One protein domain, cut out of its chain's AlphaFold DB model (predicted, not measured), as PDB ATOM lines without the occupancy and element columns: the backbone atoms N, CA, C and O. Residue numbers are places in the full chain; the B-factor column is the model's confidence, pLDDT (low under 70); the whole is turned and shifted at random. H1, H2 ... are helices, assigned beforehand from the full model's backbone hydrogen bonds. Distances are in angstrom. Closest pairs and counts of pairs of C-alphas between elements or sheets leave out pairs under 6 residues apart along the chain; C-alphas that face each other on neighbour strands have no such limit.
ATOM      1  N   SER A   4     129.479 146.949 119.753       79.69
ATOM      2  CA  SER A   4     128.172 147.158 119.120       79.69
ATOM      3  C   SER A   4     127.758 148.632 119.034       79.69
ATOM      4  O   SER A   4     127.186 149.063 118.036       79.69
ATOM      5  N   GLY A   5     128.083 149.438 120.051       83.00
ATOM      6  CA  GLY A   5     127.811 150.880 120.052       83.00
ATOM      7  C   GLY A   5     128.668 151.642 119.036       83.00
ATOM      8  O   GLY A   5     128.176 152.547 118.369       83.00
ATOM      9  N   ARG A   6     129.934 151.235 118.865       84.88
ATOM     10  CA  ARG A   6     130.836 151.780 117.834       84.88
ATOM     11  C   ARG A   6     130.363 151.436 116.428       84.88
ATOM     12  O   ARG A   6     130.275 152.334 115.596       84.88
ATOM     13  N   GLN A   7     130.018 150.175 116.180       85.50
ATOM     14  CA  GLN A   7     129.510 149.728 114.879       85.50
ATOM     15  C   GLN A   7     128.199 150.434 114.516       85.50
ATOM     16  O   GLN A   7     128.039 150.897 113.390       85.50
ATOM     17  N   SER A   8     127.295 150.596 115.488       84.88
ATOM     18  CA  SER A   8     126.024 151.304 115.290       84.88
ATOM     19  C   SER A   8     126.231 152.771 114.906       84.88
ATOM     20  O   SER A   8     125.553 153.270 114.011       84.88
ATOM     21  N   LEU A   9     127.195 153.451 115.538       88.44
ATOM     22  CA  LEU A   9     127.535 154.833 115.198       88.44
ATOM     23  C   LEU A   9     128.091 154.939 113.772       88.44
ATOM     24  O   LEU A   9     127.618 155.775 113.006       88.44
ATOM     25  N   LEU A  10     129.033 154.069 113.389       87.06
ATOM     26  CA  LEU A  10     129.559 154.029 112.020       87.06
ATOM     27  C   LEU A  10     128.433 153.799 111.007       87.06
ATOM     28  O   LEU A  10     128.302 154.559 110.053       87.06
ATOM     29  N   ARG A  11     127.581 152.801 111.253       85.44
ATOM     30  CA  ARG A  11     126.458 152.456 110.379       85.44
ATOM     31  C   ARG A  11     125.471 153.607 110.205       85.44
ATOM     32  O   ARG A  11     124.967 153.798 109.108       85.44
ATOM     33  N   SER A  12     125.232 154.401 111.249       88.88
ATOM     34  CA  SER A  12     124.369 155.587 111.158       88.88
ATOM     35  C   SER A  12     124.951 156.712 110.292       88.88
ATOM     36  O   SER A  12     124.194 157.526 109.772       88.88
ATOM     37  N   GLY A  13     126.278 156.754 110.125       88.12
ATOM     38  CA  GLY A  13     126.963 157.708 109.251       88.12
ATOM     39  C   GLY A  13     127.089 157.243 107.797       88.12
ATOM     40  O   GLY A  13     127.555 158.011 106.958       88.12
ATOM     41  N   LEU A  14     126.704 156.002 107.493       88.44
ATOM     42  CA  LEU A  14     126.746 155.448 106.145       88.44
ATOM     43  C   LEU A  14     125.444 155.743 105.391       88.44
ATOM     44  O   LEU A  14     124.346 155.611 105.930       88.44
ATOM     45  N   ASP A  15     125.570 156.073 104.106       91.31
ATOM     46  CA  ASP A  15     124.429 156.197 103.196       91.31
ATOM     47  C   ASP A  15     123.606 154.882 103.136       91.31
ATOM     48  O   ASP A  15     124.164 153.791 103.350       91.31
ATOM     49  N   PRO A  16     122.289 154.924 102.839       90.88
ATOM     50  CA  PRO A  16     121.459 153.726 102.735       90.88
ATOM     51  C   PRO A  16     122.012 152.627 101.820       90.88
ATOM     52  O   PRO A  16     121.800 151.447 102.111       90.88
ATOM     53  N   ALA A  17     122.749 152.972 100.759       89.94
ATOM     54  CA  ALA A  17     123.386 151.984  99.888       89.94
ATOM     55  C   ALA A  17     124.424 151.132 100.644       89.94
ATOM     56  O   ALA A  17     124.396 149.901 100.582       89.94
ATOM     57  N   TRP A  18     125.286 151.778 101.429       90.81
ATOM     58  CA  TRP A  18     126.293 151.116 102.260       90.81
ATOM     59  C   TRP A  18     125.666 150.312 103.396       90.81
ATOM     60  O   TRP A  18     126.071 149.178 103.659       90.81
ATOM     61  N   THR A  19     124.620 150.853 104.022       88.50
ATOM     62  CA  THR A  19     123.853 150.125 105.041       88.50
ATOM     63  C   THR A  19     123.238 148.842 104.474       88.50
ATOM     64  O   THR A  19     123.227 147.810 105.153       88.50
ATOM     65  N   LYS A  20     122.758 148.881 103.222       90.38
ATOM     66  CA  LYS A  20     122.236 147.703 102.525       90.38
ATOM     67  C   LYS A  20     123.336 146.665 102.300       90.38
ATOM     68  O   LYS A  20     123.139 145.529 102.719       90.38
ATOM     69  N   LEU A  21     124.482 147.054 101.733       90.44
ATOM     70  CA  LEU A  21     125.622 146.154 101.477       90.44
ATOM     71  C   LEU A  21     126.118 145.442 102.744       90.44
ATOM     72  O   LEU A  21     126.378 144.237 102.716       90.44
ATOM     73  N   TRP A  22     126.180 146.169 103.863       88.19
ATOM     74  CA  TRP A  22     126.492 145.595 105.173       88.19
ATOM     75  C   TRP A  22     125.441 144.558 105.578       88.19
ATOM     76  O   TRP A  22     125.778 143.424 105.904       88.19
ATOM     77  N   SER A  23     124.154 144.909 105.512       86.44
ATOM     78  CA  SER A  23     123.068 144.010 105.931       86.44
ATOM     79  C   SER A  23     122.912 142.756 105.067       86.44
ATOM     80  O   SER A  23     122.435 141.739 105.559       86.44
ATOM     81  N   THR A  24     123.304 142.816 103.792       88.69
ATOM     82  CA  THR A  24     123.210 141.686 102.861       88.69
ATOM     83  C   THR A  24     124.355 140.684 103.014       88.69
ATOM     84  O   THR A  24     124.337 139.660 102.342       88.69
ATOM     85  N   GLY A  25     125.357 140.973 103.853       86.69
ATOM     86  CA  GLY A  25     126.517 140.102 104.070       86.69
ATOM     87  C   GLY A  25     127.561 140.131 102.949       86.69
ATOM     88  O   GLY A  25     128.551 139.418 103.038       86.69
ATOM     89  N   ILE A  26     127.381 140.979 101.928       89.06
ATOM     90  CA  ILE A  26     128.296 141.102 100.775       89.06
ATOM     91  C   ILE A  26     129.686 141.572 101.217       89.06
ATOM     92  O   ILE A  26     130.686 141.153 100.657       89.06
ATOM     93  N   LEU A  27     129.741 142.432 102.237       89.25
ATOM     94  CA  LEU A  27     130.995 142.931 102.806       89.25
ATOM     95  C   LEU A  27     131.664 141.932 103.763       89.25
ATOM     96  O   LEU A  27     132.691 142.264 104.346       89.25
ATOM     97  N   GLU A  28     131.055 140.763 103.993       91.06
ATOM     98  CA  GLU A  28     131.547 139.717 104.900       91.06
ATOM     99  C   GLU A  28     131.829 140.202 106.337       91.06
ATOM    100  O   GLU A  28     132.710 139.682 107.021       91.06
ATOM    101  N   ILE A  29     131.097 141.215 106.816       90.12
ATOM    102  CA  ILE A  29     131.258 141.766 108.170       90.12
ATOM    103  C   ILE A  29     130.662 140.802 109.211       90.12
ATOM    104  O   ILE A  29     129.480 140.464 109.150       90.12
ATOM    105  N   ASP A  30     131.465 140.401 110.195       89.69
ATOM    106  CA  ASP A  30     131.040 139.679 111.394       89.69
ATOM    107  C   ASP A  30     130.879 140.681 112.544       89.69
ATOM    108  O   ASP A  30     131.838 141.005 113.248       89.69
ATOM    109  N   ASP A  31     129.646 141.143 112.773       85.38
ATOM    110  CA  ASP A  31     129.316 142.123 113.820       85.38
ATOM    111  C   ASP A  31     129.764 141.680 115.234       85.38
ATOM    112  O   ASP A  31     129.861 142.507 116.143       85.38
ATOM    113  N   ARG A  32     130.052 140.386 115.456       85.62
ATOM    114  CA  ARG A  32     130.513 139.864 116.754       85.62
ATOM    115  C   ARG A  32     132.028 139.915 116.926       85.62
ATOM    116  O   ARG A  32     132.483 139.857 118.069       85.62
ATOM    117  N   LYS A  33     132.793 139.966 115.834       88.44
ATOM    118  CA  LYS A  33     134.260 139.859 115.850       88.44
ATOM    119  C   LYS A  33     134.958 141.090 115.298       88.44
ATOM    120  O   LYS A  33     135.969 141.488 115.866       88.44
ATOM    121  N   ASP A  34     134.426 141.672 114.233       91.31
ATOM    122  CA  ASP A  34     135.090 142.753 113.523       91.31
ATOM    123  C   ASP A  34     134.980 144.062 114.299       91.31
ATOM    124  O   ASP A  34     133.889 144.507 114.683       91.31
ATOM    125  N   ASP A  35     136.117 144.718 114.500       91.44
ATOM    126  CA  ASP A  35     136.121 146.083 114.992       91.44
ATOM    127  C   ASP A  35     135.913 147.099 113.851       91.44
ATOM    128  O   ASP A  35     135.717 146.762 112.684       91.44
ATOM    129  N   ILE A  36     135.920 148.387 114.193       90.00
ATOM    130  CA  ILE A  36     135.723 149.461 113.212       90.00
ATOM    131  C   ILE A  36     136.802 149.467 112.128       90.00
ATOM    132  O   ILE A  36     136.490 149.749 110.974       90.00
ATOM    133  N   ASN A  37     138.051 149.163 112.471       89.94
ATOM    134  CA  ASN A  37     139.134 149.130 111.498       89.94
ATOM    135  C   ASN A  37     138.970 147.945 110.548       89.94
ATOM    136  O   ASN A  37     139.191 148.106 109.350       89.94
ATOM    137  N   ASP A  38     138.558 146.784 111.052       91.69
ATOM    138  CA  ASP A  38     138.286 145.608 110.221       91.69
ATOM    139  C   ASP A  38     137.133 145.871 109.248       91.69
ATOM    140  O   ASP A  38     137.238 145.589 108.053       91.69
ATOM    141  N   ILE A  39     136.069 146.520 109.725       90.88
ATOM    142  CA  ILE A  39     134.933 146.932 108.896       90.88
ATOM    143  C   ILE A  39     135.359 147.942 107.827       90.88
ATOM    144  O   ILE A  39     135.003 147.789 106.659       90.88
ATOM    145  N   ILE A  40     136.140 148.962 108.197       90.50
ATOM    146  CA  ILE A  40     136.665 149.945 107.240       90.50
ATOM    147  C   ILE A  40     137.528 149.246 106.186       90.50
ATOM    148  O   ILE A  40     137.372 149.533 105.001       90.50
ATOM    149  N   LYS A  41     138.386 148.295 106.574       88.50
ATOM    150  CA  LYS A  41     139.187 147.509 105.622       88.50
ATOM    151  C   LYS A  41     138.309 146.725 104.653       88.50
ATOM    152  O   LYS A  41     138.583 146.761 103.460       88.50
ATOM    153  N   LYS A  42     137.247 146.067 105.129       91.31
ATOM    154  CA  LYS A  42     136.301 145.320 104.280       91.31
ATOM    155  C   LYS A  42     135.549 146.228 103.307       91.31
ATOM    156  O   LYS A  42     135.438 145.907 102.128       91.31
ATOM    157  N   ILE A  43     135.108 147.401 103.767       90.56
ATOM    158  CA  ILE A  43     134.495 148.424 102.906       90.56
ATOM    159  C   ILE A  43     135.489 148.894 101.837       90.56
ATOM    160  O   ILE A  43     135.156 148.905 100.655       90.56
ATOM    161  N   LEU A  44     136.714 149.254 102.229       87.62
ATOM    162  CA  LEU A  44     137.753 149.699 101.296       87.62
ATOM    163  C   LEU A  44     138.126 148.603 100.293       87.62
ATOM    164  O   LEU A  44     138.304 148.899  99.116       87.62
ATOM    165  N   HIS A  45     138.203 147.349 100.739       86.38
ATOM    166  CA  HIS A  45     138.449 146.200  99.877       86.38
ATOM    167  C   HIS A  45     137.339 146.040  98.833       86.38
ATOM    168  O   HIS A  45     137.638 146.011  97.644       86.38
ATOM    169  N   TYR A  46     136.070 146.071  99.252       89.31
ATOM    170  CA  TYR A  46     134.931 146.017  98.334       89.31
ATOM    171  C   TYR A  46     134.971 147.147  97.294       89.31
ATOM    172  O   TYR A  46     134.784 146.896  96.104       89.31
ATOM    173  N   ILE A  47     135.272 148.384  97.717       87.19
ATOM    174  CA  ILE A  47     135.440 149.522  96.796       87.19
ATOM    175  C   ILE A  47     136.550 149.236  95.783       87.19
ATOM    176  O   ILE A  47     136.362 149.484  94.596       87.19
ATOM    177  N   ARG A  48     137.696 148.717  96.240       81.94
ATOM    178  CA  ARG A  48     138.855 148.428  95.387       81.94
ATOM    179  C   ARG A  48     138.584 147.310  94.385       81.94
ATOM    180  O   ARG A  48     138.959 147.469  93.231       81.94
ATOM    181  N   GLU A  49     137.905 146.235  94.776       83.19
ATOM    182  CA  GLU A  49     137.547 145.144  93.854       83.19
ATOM    183  C   GLU A  49     136.592 145.592  92.742       83.19
ATOM    184  O   GLU A  49     136.655 145.093  91.620       83.19
ATOM    185  N   HIS A  50     135.721 146.554  93.042       83.38
ATOM    186  CA  HIS A  50     134.756 147.092  92.084       83.38
ATOM    187  C   HIS A  50     135.276 148.353  91.374       83.38
ATOM    188  O   HIS A  50     134.570 148.937  90.548       83.38
ATOM    189  N   HIS A  51     136.506 148.779  91.679       83.81
ATOM    190  CA  HIS A  51     137.172 149.882  91.005       83.81
ATOM    191  C   HIS A  51     137.761 149.410  89.674       83.81
ATOM    192  O   HIS A  51     138.261 148.295  89.571       83.81
TER     193      HIS A  51
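This is residues 4 to 51 of the 154 residues of the protein "Transposon Tf2-6 polyprotein" of Caligus rogercresseyi (UniProt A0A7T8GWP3). Three helices form a loose frame: H3, the longest, makes one long side, while H1 and then H2 go round the opposite side, with few contacts between them and H3. H1 lies toward the end of the whole where H3 begins, H2 lies across from the body of H3, and the unnamed residues 24 to 35 run back from H2 to the beginning of H3. The printed part has 48 residues with three named helices, in the order H1, H2, H3, and no named strand, and its class is all helix. The whole is compact, with a radius of gyration of the C-alphas of 10.1 A, and the C-alphas span 30 by 21 by 16 A along their three main axes.

H1, residues 4 to 12, is joined by a tight link of 3 residues to H2, residues 16 to 23. These two helices are close but not clearly touching, with one pair of C-alphas within 8 A, those of Arg 11 and Thr 19, 6.4 A apart. They run opposite ways at a shallow tilt of 34 degrees, only just short of steep. H3, residues 36 to 49, only just touches H1, with 3 pairs of C-alphas within 8 A, and does so with residue 36 alone. The closest C-alphas of H1 and H3 are those of Gln 7 and Ile 36, 6.4 A apart. H1 and H3 run the same way at a steep tilt of 40 degrees, with their centres 15.4 A apart. H2 and H3 are near each other, with no pair of C-alphas within 8 A but 6 pairs within 10 A. In H1, H2 and H3, every O i to N i+4 pair is within hydrogen-bond range.

H1 runs from Ser 4, with its C-alpha at (128.172, 147.158, 119.120), to Ser 12, 12.2 A away from C-alpha to C-alpha. H2 runs from Pro 16, with its C-alpha at (121.459, 153.726, 102.735), to Ser 23, and measures 10.4 A from first to last C-alpha. H3 has 14 residues, from Ile 36 to Glu 49, and measures 19.9 A; its last C-alpha is at (137.547, 145.144, 93.854).

The two C-alphas farthest apart are those of Gly 5 and His 51, at 30.5 A. The printed part runs from residue 4 to residue 51 and has no cut. The link from H2 to H3 is long, with 12 residues, whose C-alphas lie 6 to 13 A from the mean of the C-alphas. The mean pLDDT of the printed part of this model is 88.0, and no printed residue is under 70.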